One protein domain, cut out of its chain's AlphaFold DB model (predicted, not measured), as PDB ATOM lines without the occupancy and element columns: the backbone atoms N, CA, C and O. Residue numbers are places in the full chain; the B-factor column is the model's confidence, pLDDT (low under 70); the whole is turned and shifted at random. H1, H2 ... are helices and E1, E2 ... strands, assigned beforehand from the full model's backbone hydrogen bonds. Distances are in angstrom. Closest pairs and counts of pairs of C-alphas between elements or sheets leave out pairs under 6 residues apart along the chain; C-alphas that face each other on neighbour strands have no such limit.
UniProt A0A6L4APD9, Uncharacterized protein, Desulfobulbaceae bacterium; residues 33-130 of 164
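What this domain is: This is residues 33 to 130 of the 164 residues of an uncharacterized protein of Desulfobulbaceae bacterium (UniProt A0A6L4APD9). A small sheet of three short strands has two helices, H1 and H4, side by side over one face, while H2 grazes the sheet. From this body a loop arm reaches away, formed by H3 and the long stretch of residues 89 to 103; it makes the length of the domain. The printed part has 98 residues, with named elements in the order H1 E1 H2 E2 H3 E3 H4; the sheet's order is E1, E2, E3, antiparallel throughout. The class is mixed, helices and strands, and the whole is compact, with a radius of gyration of the C-alphas of 14.1 A and spans of 41 by 29 by 19 A.

Where its parts are: In the sheet, E1 is residues 47 to 49, E2 residues 73 to 76 and E3 residues 104 to 108, 12.4 A long. H1, residues 33 to 45, is 17.8 A long and begins at C-alpha 33 (-8.279, -45.747, -11.619). H2 is residues 55 to 61, H3 residues 80 to 88, 12.4 A long, and H4 residues 121 to 128, 10.3 A long, ending at C-alpha 128 (-5.626, -38.052, -9.483).

How they stand to each other: E2 is the inner strand. N 48 and O 74 of E1 and E2 are 2.8 A apart, and N 75 and O 106 of E2 and E3 2.9 A, both within hydrogen-bond range. H1 and H4 on one face of the sheet make two layers, helices over strands. H1 lies over E1 at a height of 9.2 A and only just stands up from the sheet, rising 40.4 degrees. With residues 35 to 39 alone it touches H4, closest at the C-alphas of Arg 35 and Ser 128, 4.8 A, at a shallow tilt of 21 degrees, opposite ways. H2 only grazes the sheet, with residues 55 to 59; H3 is not on it. Every O i to N i+4 pair is within hydrogen-bond range in H1, H2, H3 and H4.

The domain as a whole: The C-alphas farthest apart, those of Ser 60 and Gly 90, are 41.6 A apart. The printed part has no cut; the links H2 to E2, H3 to E3 and E3 to H4 are long. Mean pLDDT of the printed part is 72.9, with residues 67 to 73 and 76 to 103 under 70.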
ATOM      1  N   PRO A  33      -8.053 -44.893 -12.787       87.12
ATOM      2  CA  PRO A  33      -8.279 -45.747 -11.619       87.12
ATOM      3  C   PRO A  33      -6.990 -45.998 -10.827       87.12
ATOM      4  O   PRO A  33      -7.019 -46.105  -9.604       87.12
ATOM      5  N   GLU A  34      -5.850 -46.033 -11.514       88.62
ATOM      6  CA  GLU A  34      -4.521 -46.234 -10.931       88.62
ATOM      7  C   GLU A  34      -4.068 -45.028 -10.094       88.62
ATOM      8  O   GLU A  34      -3.548 -45.203  -8.992       88.62
ATOM      9  N   ARG A  35      -4.348 -43.796 -10.545       89.06
ATOM     10  CA  ARG A  35      -4.035 -42.582  -9.771       89.06
ATOM     11  C   ARG A  35      -4.933 -42.458  -8.540       89.06
ATOM     12  O   ARG A  35      -4.457 -42.130  -7.457       89.06
ATOM     13  N   SER A  36      -6.218 -42.793  -8.674       89.56
ATOM     14  CA  SER A  36      -7.143 -42.873  -7.532       89.56
ATOM     15  C   SER A  36      -6.704 -43.945  -6.521       89.56
ATOM     16  O   SER A  36      -6.797 -43.747  -5.308       89.56
ATOM     17  N   ALA A  37      -6.163 -45.073  -6.998       89.00
ATOM     18  CA  ALA A  37      -5.616 -46.115  -6.137       89.00
ATOM     19  C   ALA A  37      -4.404 -45.631  -5.326       89.00
ATOM     20  O   ALA A  37      -4.315 -45.965  -4.148       89.00
ATOM     21  N   MET A  38      -3.523 -44.801  -5.897       89.62
ATOM     22  CA  MET A  38      -2.415 -44.191  -5.149       89.62
ATOM     23  C   MET A  38      -2.892 -43.298  -4.007       89.62
ATOM     24  O   MET A  38      -2.382 -43.407  -2.894       89.62
ATOM     25  N   VAL A  39      -3.895 -42.448  -4.251       89.62
ATOM     26  CA  VAL A  39      -4.484 -41.596  -3.205       89.62
ATOM     27  C   VAL A  39      -5.009 -42.461  -2.062       89.62
ATOM     28  O   VAL A  39      -4.667 -42.227  -0.906       89.62
ATOM     29  N   LYS A  40      -5.742 -43.533  -2.387       88.50
ATOM     30  CA  LYS A  40      -6.238 -44.497  -1.393       88.50
ATOM     31  C   LYS A  40      -5.114 -45.243  -0.668       88.50
ATOM     32  O   LYS A  40      -5.269 -45.571   0.504       88.50
ATOM     33  N   MET A  41      -3.996 -45.537  -1.337       86.12
ATOM     34  CA  MET A  41      -2.823 -46.147  -0.698       86.12
ATOM     35  C   MET A  41      -2.210 -45.210   0.340       86.12
ATOM     36  O   MET A  41      -1.888 -45.669   1.430       86.12
ATOM     37  N   ILE A  42      -2.126 -43.909   0.055       85.19
ATOM     38  CA  ILE A  42      -1.675 -42.923   1.045       85.19
ATOM     39  C   ILE A  42      -2.675 -42.790   2.188       85.19
ATOM     40  O   ILE A  42      -2.263 -42.823   3.341       85.19
ATOM     41  N   GLU A  43      -3.974 -42.694   1.896       83.06
ATOM     42  CA  GLU A  43      -5.010 -42.617   2.938       83.06
ATOM     43  C   GLU A  43      -4.975 -43.835   3.873       83.06
ATOM     44  O   GLU A  43      -5.201 -43.701   5.072       83.06
ATOM     45  N   ARG A  44      -4.679 -45.025   3.334       81.56
ATOM     46  CA  ARG A  44      -4.691 -46.280   4.094       81.56
ATOM     47  C   ARG A  44      -3.369 -46.597   4.790       81.56
ATOM     48  O   ARG A  44      -3.382 -47.077   5.918       81.56
ATOM     49  N   ASN A  45      -2.251 -46.403   4.097       80.69
ATOM     50  CA  ASN A  45      -0.933 -46.887   4.517       80.69
ATOM     51  C   ASN A  45       0.051 -45.745   4.827       80.69
ATOM     52  O   ASN A  45       1.130 -46.005   5.346       80.69
ATOM     53  N   GLY A  46      -0.277 -44.494   4.480       80.50
ATOM     54  CA  GLY A  46       0.624 -43.341   4.609       80.50
ATOM     55  C   GLY A  46       1.783 -43.324   3.605       80.50
ATOM     56  O   GLY A  46       2.618 -42.413   3.642       80.50
ATOM     57  N   GLU A  47       1.847 -44.314   2.708       82.88
ATOM     58  CA  GLU A  47       2.952 -44.495   1.775       82.88
ATOM     59  C   GLU A  47       2.542 -45.130   0.435       82.88
ATOM     60  O   GLU A  47       1.601 -45.924   0.361       82.88
ATOM     61  N   ILE A  48       3.285 -44.792  -0.625       86.81
ATOM     62  CA  ILE A  48       3.210 -45.427  -1.946       86.81
ATOM     63  C   ILE A  48       4.568 -46.082  -2.235       86.81
ATOM     64  O   ILE A  48       5.575 -45.369  -2.322       86.81
ATOM     65  N   PRO A  49       4.623 -47.415  -2.402       86.62
ATOM     66  CA  PRO A  49       5.848 -48.091  -2.804       86.62
ATOM     67  C   PRO A  49       6.176 -47.789  -4.272       86.62
ATOM     68  O   PRO A  49       5.274 -47.634  -5.094       86.62
ATOM     69  N   SER A  50       7.460 -47.803  -4.633       85.50
ATOM     70  CA  SER A  50       7.913 -47.666  -6.029       85.50
ATOM     71  C   SER A  50       7.341 -48.725  -6.978       85.50
ATOM     72  O   SER A  50       7.292 -48.508  -8.183       85.50
ATOM     73  N   SER A  51       6.901 -49.866  -6.445       87.25
ATOM     74  CA  SER A  51       6.252 -50.940  -7.200       87.25
ATOM     75  C   SER A  51       4.772 -50.687  -7.504       87.25
ATOM     76  O   SER A  51       4.144 -51.511  -8.171       87.25
ATOM     77  N   ALA A  52       4.187 -49.591  -7.008       87.75
ATOM     78  CA  ALA A  52       2.804 -49.248  -7.298       87.75
ATOM     79  C   ALA A  52       2.605 -48.967  -8.804       87.75
ATOM     80  O   ALA A  52       3.477 -48.376  -9.448       87.75
ATOM     81  N   PRO A  53       1.454 -49.351  -9.386       86.75
ATOM     82  CA  PRO A  53       1.141 -49.010 -10.771       86.75
ATOM     83  C   PRO A  53       1.155 -47.486 -10.957       86.75
ATOM     84  O   PRO A  53       0.703 -46.764 -10.075       86.75
ATOM     85  N   ASN A  54       1.678 -47.009 -12.091       86.69
ATOM     86  CA  ASN A  54       1.881 -45.593 -12.450       86.69
ATOM     87  C   ASN A  54       2.831 -44.786 -11.561       86.69
ATOM     88  O   ASN A  54       2.884 -43.563 -11.686       86.69
ATOM     89  N   PHE A  55       3.618 -45.425 -10.695       88.31
ATOM     90  CA  PHE A  55       4.601 -44.711  -9.881       88.31
ATOM     91  C   PHE A  55       5.560 -43.850 -10.729       88.31
ATOM     92  O   PHE A  55       5.888 -42.725 -10.361       88.31
ATOM     93  N   GLU A  56       5.952 -44.336 -11.908       88.50
ATOM     94  CA  GLU A  56       6.767 -43.585 -12.872       88.50
ATOM     95  C   GLU A  56       6.067 -42.318 -13.397       88.50
ATOM     96  O   GLU A  56       6.707 -41.292 -13.635       88.50
ATOM     97  N   GLU A  57       4.743 -42.353 -13.546       89.19
ATOM     98  CA  GLU A  57       3.952 -41.195 -13.966       89.19
ATOM     99  C   GLU A  57       3.915 -40.127 -12.865       89.19
ATOM    100  O   GLU A  57       4.078 -38.938 -13.140       89.19
ATOM    101  N   LEU A  58       3.779 -40.553 -11.606       89.19
ATOM    102  CA  LEU A  58       3.894 -39.667 -10.449       89.19
ATOM    103  C   LEU A  58       5.294 -39.037 -10.382       89.19
ATOM    104  O   LEU A  58       5.417 -37.823 -10.238       89.19
ATOM    105  N   LEU A  59       6.342 -39.850 -10.553       88.88
ATOM    106  CA  LEU A  59       7.735 -39.403 -10.527       88.88
ATOM    107  C   LEU A  59       8.058 -38.412 -11.653       88.88
ATOM    108  O   LEU A  59       8.783 -37.446 -11.432       88.88
ATOM    109  N   SER A  60       7.527 -38.639 -12.854       89.75
ATOM    110  CA  SER A  60       7.717 -37.733 -13.993       89.75
ATOM    111  C   SER A  60       6.902 -36.443 -13.867       89.75
ATOM    112  O   SER A  60       7.380 -35.391 -14.290       89.75
ATOM    113  N   SER A  61       5.717 -36.502 -13.249       89.69
ATOM    114  CA  SER A  61       4.885 -35.322 -12.972       89.69
ATOM    115  C   SER A  61       5.466 -34.456 -11.850       89.69
ATOM    116  O   SER A  61       5.410 -33.230 -11.926       89.69
ATOM    117  N   PHE A  62       6.050 -35.086 -10.827       89.38
ATOM    118  CA  PHE A  62       6.605 -34.426  -9.645       89.38
ATOM    119  C   PHE A  62       8.040 -34.909  -9.393       89.38
ATOM    120  O   PHE A  62       8.274 -35.689  -8.464       89.38
ATOM    121  N   PRO A  63       9.019 -34.495 -10.216       86.50
ATOM    122  CA  PRO A  63      10.393 -34.950 -10.070       86.50
ATOM    123  C   PRO A  63      11.024 -34.417  -8.772       86.50
ATOM    124  O   PRO A  63      10.743 -33.289  -8.359       86.50
ATOM    125  N   PRO A  64      11.905 -35.191  -8.114       80.56
ATOM    126  CA  PRO A  64      12.624 -34.716  -6.940       80.56
ATOM    127  C   PRO A  64      13.558 -33.552  -7.298       80.56
ATOM    128  O   PRO A  64      14.324 -33.630  -8.255       80.56
ATOM    129  N   GLU A  65      13.574 -32.500  -6.472       72.50
ATOM    130  CA  GLU A  65      14.532 -31.388  -6.618       72.50
ATOM    131  C   GLU A  65      15.996 -31.818  -6.407       72.50
ATOM    132  O   GLU A  65      16.921 -31.135  -6.847       72.50
ATOM    133  N   SER A  66      16.227 -32.927  -5.696       70.38
ATOM    134  CA  SER A  66      17.558 -33.437  -5.378       70.38
ATOM    135  C   SER A  66      17.692 -34.921  -5.702       70.38
ATOM    136  O   SER A  66      16.798 -35.722  -5.439       70.38
ATOM    137  N   ILE A  67      18.850 -35.292  -6.249       63.09
ATOM    138  CA  ILE A  67      19.184 -36.679  -6.585       63.09
ATOM    139  C   ILE A  67      19.355 -37.454  -5.271       63.09
ATOM    140  O   ILE A  67      20.312 -37.229  -4.531       63.09
ATOM    141  N   VAL A  68      18.412 -38.342  -4.965       61.00
ATOM    142  CA  VAL A  68      18.489 -39.298  -3.850       61.00
ATOM    143  C   VAL A  68      18.567 -40.697  -4.442       61.00
ATOM    144  O   VAL A  68      17.873 -40.969  -5.412       61.00
ATOM    145  N   ASP A  69      19.408 -41.563  -3.874       59.84
ATOM    146  CA  ASP A  69      19.523 -42.970  -4.275       59.84
ATOM    147  C   ASP A  69      18.155 -43.669  -4.134       59.84
ATOM    148  O   ASP A  69      17.540 -43.662  -3.063       59.84
ATOM    149  N   ILE A  70      17.651 -44.171  -5.259       53.31
ATOM    150  CA  ILE A  70      16.225 -44.295  -5.602       53.31
ATOM    151  C   ILE A  70      15.691 -45.668  -5.163       53.31
ATOM    152  O   ILE A  70      15.342 -46.505  -5.989       53.31
ATOM    153  N   SER A  71      15.591 -45.926  -3.861       57.53
ATOM    154  CA  SER A  71      14.597 -46.886  -3.355       57.53
ATOM    155  C   SER A  71      13.369 -46.118  -2.888       57.53
ATOM    156  O   SER A  71      13.114 -45.961  -1.701       57.53
ATOM    157  N   ILE A  72      12.671 -45.510  -3.851       61.78
ATOM    158  CA  ILE A  72      11.703 -44.460  -3.549       61.78
ATOM    159  C   ILE A  72      10.423 -45.046  -2.955       61.78
ATOM    160  O   ILE A  72       9.651 -45.724  -3.628       61.78
ATOM    161  N   ILE A  73      10.146 -44.670  -1.715       65.69
ATOM    162  CA  ILE A  73       8.813 -44.721  -1.130       65.69
ATOM    163  C   ILE A  73       8.327 -43.278  -1.039       65.69
ATOM    164  O   ILE A  73       9.001 -42.427  -0.451       65.69
ATOM    165  N   VAL A  74       7.170 -42.980  -1.626       70.25
ATOM    166  CA  VAL A  74       6.498 -41.702  -1.368       70.25
ATOM    167  C   VAL A  74       5.854 -41.824  -0.006       70.25
ATOM    168  O   VAL A  74       4.972 -42.656   0.174       70.25
ATOM    169  N   LYS A  75       6.297 -41.019   0.954       71.06
ATOM    170  CA  LYS A  75       5.733 -41.004   2.302       71.06
ATOM    171  C   LYS A  75       5.084 -39.672   2.581       71.06
ATOM    172  O   LYS A  75       5.582 -38.617   2.182       71.06
ATOM    173  N   MET A  76       3.998 -39.726   3.331       61.97
ATOM    174  CA  MET A  76       3.418 -38.538   3.918       61.97
ATOM    175  C   MET A  76       4.262 -38.088   5.105       61.97
ATOM    176  O   MET A  76       4.424 -38.827   6.078       61.97
ATOM    177  N   ARG A  77       4.831 -36.880   5.040       60.16
ATOM    178  CA  ARG A  77       5.562 -36.333   6.182       60.16
ATOM    179  C   ARG A  77       4.564 -35.624   7.098       60.16
ATOM    180  O   ARG A  77       3.928 -34.673   6.643       60.16
ATOM    181  N   PRO A  78       4.440 -36.014   8.379       56.06
ATOM    182  CA  PRO A  78       3.656 -35.231   9.319       56.06
ATOM    183  C   PRO A  78       4.270 -33.833   9.408       56.06
ATOM    184  O   PRO A  78       5.476 -33.681   9.631       56.06
ATOM    185  N   THR A  79       3.450 -32.808   9.196       54.38
ATOM    186  CA  THR A  79       3.862 -31.414   9.352       54.38
ATOM    187  C   THR A  79       4.330 -31.245  10.794       54.38
ATOM    188  O   THR A  79       3.549 -31.410  11.727       54.38
ATOM    189  N   SER A  80       5.617 -30.969  11.001       50.06
ATOM    190  CA  SER A  80       6.264 -30.969  12.324       50.06
ATOM    191  C   SER A  80       5.601 -30.032  13.343       50.06
ATOM    192  O   SER A  80       5.732 -30.262  14.542       50.06
ATOM    193  N   GLY A  81       4.835 -29.037  12.881       46.94
ATOM    194  CA  GLY A  81       3.996 -28.173  13.716       46.94
ATOM    195  C   GLY A  81       2.766 -28.865  14.324       46.94
ATOM    196  O   GLY A  81       2.403 -28.560  15.457       46.94
ATOM    197  N   PHE A  82       2.161 -29.828  13.623       52.34
ATOM    198  CA  PHE A  82       0.930 -30.506  14.044       52.34
ATOM    199  C   PHE A  82       1.180 -31.457  15.219       52.34
ATOM    200  O   PHE A  82       0.493 -31.389  16.232       52.34
ATOM    201  N   MET A  83       2.250 -32.256  15.150       52.12
ATOM    202  CA  MET A  83       2.654 -33.117  16.271       52.12
ATOM    203  C   MET A  83       3.115 -32.309  17.491       52.12
ATOM    204  O   MET A  83       2.828 -32.690  18.623       52.12
ATOM    205  N   SER A  84       3.788 -31.169  17.289       53.12
ATOM    206  CA  SER A  84       4.164 -30.291  18.404       53.12
ATOM    207  C   SER A  84       2.969 -29.577  19.044       53.12
ATOM    208  O   SER A  84       2.993 -29.358  20.249       53.12
ATOM    209  N   GLN A  85       1.926 -29.244  18.271       51.22
ATOM    210  CA  GLN A  85       0.692 -28.639  18.788       51.22
ATOM    211  C   GLN A  85      -0.174 -29.658  19.530       51.22
ATOM    212  O   GLN A  85      -0.578 -29.385  20.653       51.22
ATOM    213  N   LEU A  86      -0.364 -30.862  18.980       54.75
ATOM    214  CA  LEU A  86      -1.088 -31.944  19.659       54.75
ATOM    215  C   LEU A  86      -0.434 -32.314  20.999       54.75
ATOM    216  O   LEU A  86      -1.111 -32.447  22.017       54.75
ATOM    217  N   LYS A  87       0.904 -32.376  21.025       56.81
ATOM    218  CA  LYS A  87       1.671 -32.614  22.254       56.81
ATOM    219  C   LYS A  87       1.600 -31.443  23.241       56.81
ATOM    220  O   LYS A  87       1.619 -31.669  24.448       56.81
ATOM    221  N   ALA A  88       1.506 -30.203  22.752       58.00
ATOM    222  CA  ALA A  88       1.336 -29.012  23.588       58.00
ATOM    223  C   ALA A  88      -0.077 -28.897  24.192       58.00
ATOM    224  O   ALA A  88      -0.224 -28.336  25.276       58.00
ATOM    225  N   GLU A  89      -1.093 -29.459  23.537       58.91
ATOM    226  CA  GLU A  89      -2.479 -29.520  24.025       58.91
ATOM    227  C   GLU A  89      -2.757 -30.733  24.934       58.91
ATOM    228  O   GLU A  89      -3.878 -30.915  25.405       58.91
ATOM    229  N   GLY A  90      -1.737 -31.548  25.234       49.19
ATOM    230  CA  GLY A  90      -1.855 -32.699  26.138       49.19
ATOM    231  C   GLY A  90      -2.643 -33.871  25.550       49.19
ATOM    232  O   GLY A  90      -3.108 -34.733  26.295       49.19
ATOM    233  N   LEU A  91      -2.804 -33.899  24.227       49.41
ATOM    234  CA  LEU A  91      -3.468 -34.973  23.507       49.41
ATOM    235  C   LEU A  91      -2.466 -36.118  23.306       49.41
ATOM    236  O   LEU A  91      -1.394 -35.935  22.730       49.41
ATOM    237  N   ASP A  92      -2.806 -37.275  23.873       45.38
ATOM    238  CA  ASP A  92      -1.954 -38.463  23.954       45.38
ATOM    239  C   ASP A  92      -1.536 -38.960  22.558       45.38
ATOM    240  O   ASP A  92      -2.300 -38.888  21.594       45.38
ATOM    241  N   GLU A  93      -0.332 -39.527  22.454       48.19
ATOM    242  CA  GLU A  93       0.249 -40.070  21.212       48.19
ATOM    243  C   GLU A  93      -0.548 -41.295  20.689       48.19
ATOM    244  O   GLU A  93      -0.301 -41.801  19.596       48.19
ATOM    245  N   ASN A  94      -1.559 -41.721  21.457       42.53
ATOM    246  CA  ASN A  94      -2.549 -42.758  21.174       42.53
ATOM    247  C   ASN A  94      -3.822 -42.237  20.478       42.53
ATOM    248  O   ASN A  94      -4.893 -42.827  20.651       42.53
ATOM    249  N   PHE A  95      -3.758 -41.149  19.699       44.59
ATOM    250  CA  PHE A  95      -4.843 -40.828  18.766       44.59
ATOM    251  C   PHE A  95      -4.955 -41.950  17.727       44.59
ATOM    252  O   PHE A  95      -4.287 -41.956  16.695       44.59
ATOM    253  N   GLY A  96      -5.791 -42.937  18.045       38.50
ATOM    254  CA  GLY A  96      -6.180 -43.998  17.139       38.50
ATOM    255  C   GLY A  96      -6.727 -43.407  15.844       38.50
ATOM    256  O   GLY A  96      -7.643 -42.590  15.862       38.50
ATOM    257  N   GLU A  97      -6.132 -43.841  14.737       39.62
ATOM    258  CA  GLU A  97      -6.780 -44.083  13.441       39.62
ATOM    259  C   GLU A  97      -7.530 -42.944  12.733       39.62
ATOM    260  O   GLU A  97      -8.016 -43.160  11.628       39.62
ATOM    261  N   TYR A  98      -7.550 -41.715  13.244       40.81
ATOM    262  CA  TYR A  98      -7.938 -40.549  12.449       40.81
ATOM    263  C   TYR A  98      -6.696 -39.897  11.849       40.81
ATOM    264  O   TYR A  98      -6.346 -38.753  12.138       40.81
ATOM    265  N   TRP A  99      -6.019 -40.664  10.992       48.97
ATOM    266  CA  TRP A  99      -5.058 -40.115  10.046       48.97
ATOM    267  C   TRP A  99      -5.815 -39.172   9.118       48.97
ATOM    268  O   TRP A  99      -6.526 -39.609   8.218       48.97
ATOM    269  N   ASN A 100      -5.696 -37.870   9.362       52.47
ATOM    270  CA  ASN A 100      -6.105 -36.879   8.386       52.47
ATOM    271  C   ASN A 100      -4.868 -36.587   7.529       52.47
ATOM    272  O   ASN A 100      -3.905 -36.018   8.057       52.47
ATOM    273  N   PRO A 101      -4.825 -37.030   6.263       58.75
ATOM    274  CA  PRO A 101      -3.680 -36.817   5.401       58.75
ATOM    275  C   PRO A 101      -3.605 -35.333   5.018       58.75
ATOM    276  O   PRO A 101      -3.997 -34.937   3.928       58.75
ATOM    277  N   VAL A 102      -3.055 -34.512   5.913       58.84
ATOM    278  CA  VAL A 102      -2.817 -33.079   5.706       58.84
ATOM    279  C   VAL A 102      -1.319 -32.816   5.860       58.84
ATOM    280  O   VAL A 102      -0.803 -32.576   6.955       58.84
ATOM    281  N   GLY A 103      -0.570 -32.959   4.770       64.62
ATOM    282  CA  GLY A 103       0.886 -32.886   4.819       64.62
ATOM    283  C   GLY A 103       1.551 -33.054   3.456       64.62
ATOM    284  O   GLY A 103       0.966 -33.639   2.542       64.62
ATOM    285  N   PRO A 104       2.776 -32.534   3.296       76.75
ATOM    286  CA  PRO A 104       3.531 -32.719   2.075       76.75
ATOM    287  C   PRO A 104       4.016 -34.162   1.937       76.75
ATOM    288  O   PRO A 104       4.474 -34.802   2.890       76.75
ATOM    289  N   LEU A 105       3.978 -34.636   0.706       82.81
ATOM    290  CA  LEU A 105       4.598 -35.867   0.268       82.81
ATOM    291  C   LEU A 105       6.084 -35.630   0.035       82.81
ATOM    292  O   LEU A 105       6.510 -34.551  -0.387       82.81
ATOM    293  N   VAL A 106       6.880 -36.641   0.351       83.44
ATOM    294  CA  VAL A 106       8.331 -36.652   0.165       83.44
ATOM    295  C   VAL A 106       8.756 -37.994  -0.405       83.44
ATOM    296  O   VAL A 106       8.167 -39.027  -0.086       83.44
ATOM    297  N   TYR A 107       9.812 -37.991  -1.209       84.00
ATOM    298  CA  TYR A 107      10.472 -39.219  -1.626       84.00
ATOM    299  C   TYR A 107      11.485 -39.620  -0.565       84.00
ATOM    300  O   TYR A 107      12.362 -38.828  -0.225       84.00
ATOM    301  N   CYS A 108      11.379 -40.835  -0.042       80.25
ATOM    302  CA  CYS A 108      12.320 -41.387   0.925       80.25
ATOM    303  C   CYS A 108      12.980 -42.642   0.361       80.25
ATOM    304  O   CYS A 108      12.332 -43.396  -0.355       80.25
ATOM    305  N   ASN A 109      14.245 -42.871   0.713       81.62
ATOM    306  CA  ASN A 109      14.911 -44.151   0.472       81.62
ATOM    307  C   ASN A 109      14.706 -45.138   1.637       81.62
ATOM    308  O   ASN A 109      14.184 -44.760   2.690       81.62
ATOM    309  N   ASP A 110      15.196 -46.373   1.494       77.06
ATOM    310  CA  ASP A 110      15.115 -47.418   2.537       77.06
ATOM    311  C   ASP A 110      15.772 -47.011   3.867       77.06
ATOM    312  O   ASP A 110      15.404 -47.493   4.935       77.06
ATOM    313  N   ASN A 111      16.730 -46.081   3.821       75.44
ATOM    314  CA  ASN A 111      17.405 -45.536   5.000       75.44
ATOM    315  C   ASN A 111      16.639 -44.360   5.641       75.44
ATOM    316  O   ASN A 111      17.211 -43.628   6.451       75.44
ATOM    317  N   ASN A 112      15.377 -44.130   5.251       70.62
ATOM    318  CA  ASN A 112      14.536 -43.001   5.664       70.62
ATOM    319  C   ASN A 112      15.155 -41.612   5.399       70.62
ATOM    320  O   ASN A 112      14.757 -40.617   6.012       70.62
ATOM    321  N   LYS A 113      16.111 -41.496   4.468       74.75
ATOM    322  CA  LYS A 113      16.554 -40.187   3.979       74.75
ATOM    323  C   LYS A 113      15.528 -39.690   2.974       74.75
ATOM    324  O   LYS A 113      15.345 -40.313   1.932       74.75
ATOM    325  N   CYS A 114      14.883 -38.576   3.302       75.88
ATOM    326  CA  CYS A 114      13.816 -38.009   2.488       75.88
ATOM    327  C   CYS A 114      14.251 -36.726   1.774       75.88
ATOM    328  O   CYS A 114      15.053 -35.948   2.301       75.88
ATOM    329  N   THR A 115      13.689 -36.492   0.592       75.56
ATOM    330  CA  THR A 115      13.815 -35.243  -0.160       75.56
ATOM    331  C   THR A 115      13.078 -34.099   0.534       75.56
ATOM    332  O   THR A 115      12.415 -34.254   1.568       75.56
ATOM    333  N   ARG A 116      13.171 -32.913  -0.068       73.56
ATOM    334  CA  ARG A 116      12.221 -31.832   0.194       73.56
ATOM    335  C   ARG A 116      10.791 -32.248  -0.199       73.56
ATOM    336  O   ARG A 116      10.642 -33.190  -0.984       73.56
ATOM    337  N   PRO A 117       9.771 -31.571   0.365       78.19
ATOM    338  CA  PRO A 117       8.385 -31.660  -0.088       78.19
ATOM    339  C   PRO A 117       8.276 -31.600  -1.610       78.19
ATOM    340  O   PRO A 117       8.859 -30.704  -2.212       78.19
ATOM    341  N   ILE A 118       7.549 -32.543  -2.202       83.06
ATOM    342  CA  ILE A 118       7.297 -32.575  -3.649       83.06
ATOM    343  C   ILE A 118       5.932 -31.991  -4.002       83.06
ATOM    344  O   ILE A 118       5.822 -31.215  -4.942       83.06
ATOM    345  N   ILE A 119       4.903 -32.359  -3.239       85.31
ATOM    346  CA  ILE A 119       3.506 -32.009  -3.485       85.31
ATOM    347  C   ILE A 119       2.703 -32.235  -2.195       85.31
ATOM    348  O   ILE A 119       3.102 -33.041  -1.355       85.31
ATOM    349  N   THR A 120       1.591 -31.539  -2.000       86.06
ATOM    350  CA  THR A 120       0.626 -31.808  -0.922       86.06
ATOM    351  C   THR A 120      -0.314 -32.967  -1.270       86.06
ATOM    352  O   THR A 120      -0.441 -33.373  -2.426       86.06
ATOM    353  N   PHE A 121      -0.987 -33.529  -0.264       85.12
ATOM    354  CA  PHE A 121      -1.975 -34.584  -0.495       85.12
ATOM    355  C   PHE A 121      -3.196 -34.080  -1.283       85.12
ATOM    356  O   PHE A 121      -3.734 -34.795  -2.126       85.12
ATOM    357  N   GLU A 122      -3.607 -32.834  -1.061       84.69
ATOM    358  CA  GLU A 122      -4.693 -32.177  -1.783       84.69
ATOM    359  C   GLU A 122      -4.372 -32.029  -3.272       84.69
ATOM    360  O   GLU A 122      -5.193 -32.378  -4.119       84.69
ATOM    361  N   GLU A 123      -3.158 -31.589  -3.590       87.50
ATOM    362  CA  GLU A 123      -2.668 -31.500  -4.966       87.50
ATOM    363  C   GLU A 123      -2.528 -32.894  -5.604       87.50
ATOM    364  O   GLU A 123      -2.877 -33.069  -6.771       87.50
ATOM    365  N   LEU A 124      -2.109 -33.923  -4.850       88.62
ATOM    366  CA  LEU A 124      -2.111 -35.305  -5.348       88.62
ATOM    367  C   LEU A 124      -3.537 -35.771  -5.675       88.62
ATOM    368  O   LEU A 124      -3.772 -36.418  -6.698       88.62
ATOM    369  N   LYS A 125      -4.505 -35.431  -4.821       88.81
ATOM    370  CA  LYS A 125      -5.919 -35.747  -5.030       88.81
ATOM    371  C   LYS A 125      -6.466 -35.035  -6.262       88.81
ATOM    372  O   LYS A 125      -7.197 -35.653  -7.033       88.81
ATOM    373  N   GLU A 126      -6.104 -33.779  -6.483       88.12
ATOM    374  CA  GLU A 126      -6.480 -33.033  -7.687       88.12
ATOM    375  C   GLU A 126      -5.844 -33.627  -8.952       88.12
ATOM    376  O   GLU A 126      -6.539 -33.893  -9.934       88.12
ATOM    377  N   TRP A 127      -4.556 -33.962  -8.901       89.50
ATOM    378  CA  TRP A 127      -3.862 -34.656  -9.984       89.50
ATOM    379  C   TRP A 127      -4.504 -36.016 -10.310       89.50
ATOM    380  O   TRP A 127      -4.669 -36.366 -11.481       89.50
ATOM    381  N   SER A 128      -4.954 -36.760  -9.292       89.31
ATOM    382  CA  SER A 128      -5.626 -38.052  -9.483       89.31
ATOM    383  C   SER A 128      -6.979 -37.949 -10.189       89.31
ATOM    384  O   SER A 128      -7.376 -38.887 -10.878       89.31
ATOM    385  N   LYS A 129      -7.653 -36.799 -10.057       84.69
ATOM    386  CA  LYS A 129      -8.943 -36.498 -10.694       84.69
ATOM    387  C   LYS A 129      -8.806 -35.991 -12.123       84.69
ATOM    388  O   LYS A 129      -9.808 -35.827 -12.813       84.69
ATOM    389  N   SER A 130      -7.584 -35.699 -12.565       82.88
ATOM    390  CA  SER A 130      -7.361 -35.263 -13.937       82.88
ATOM    391  C   SER A 130      -7.817 -36.358 -14.895       82.88
ATOM    392  O   SER A 130      -7.423 -37.516 -14.761       82.88
TER     393      SER A 130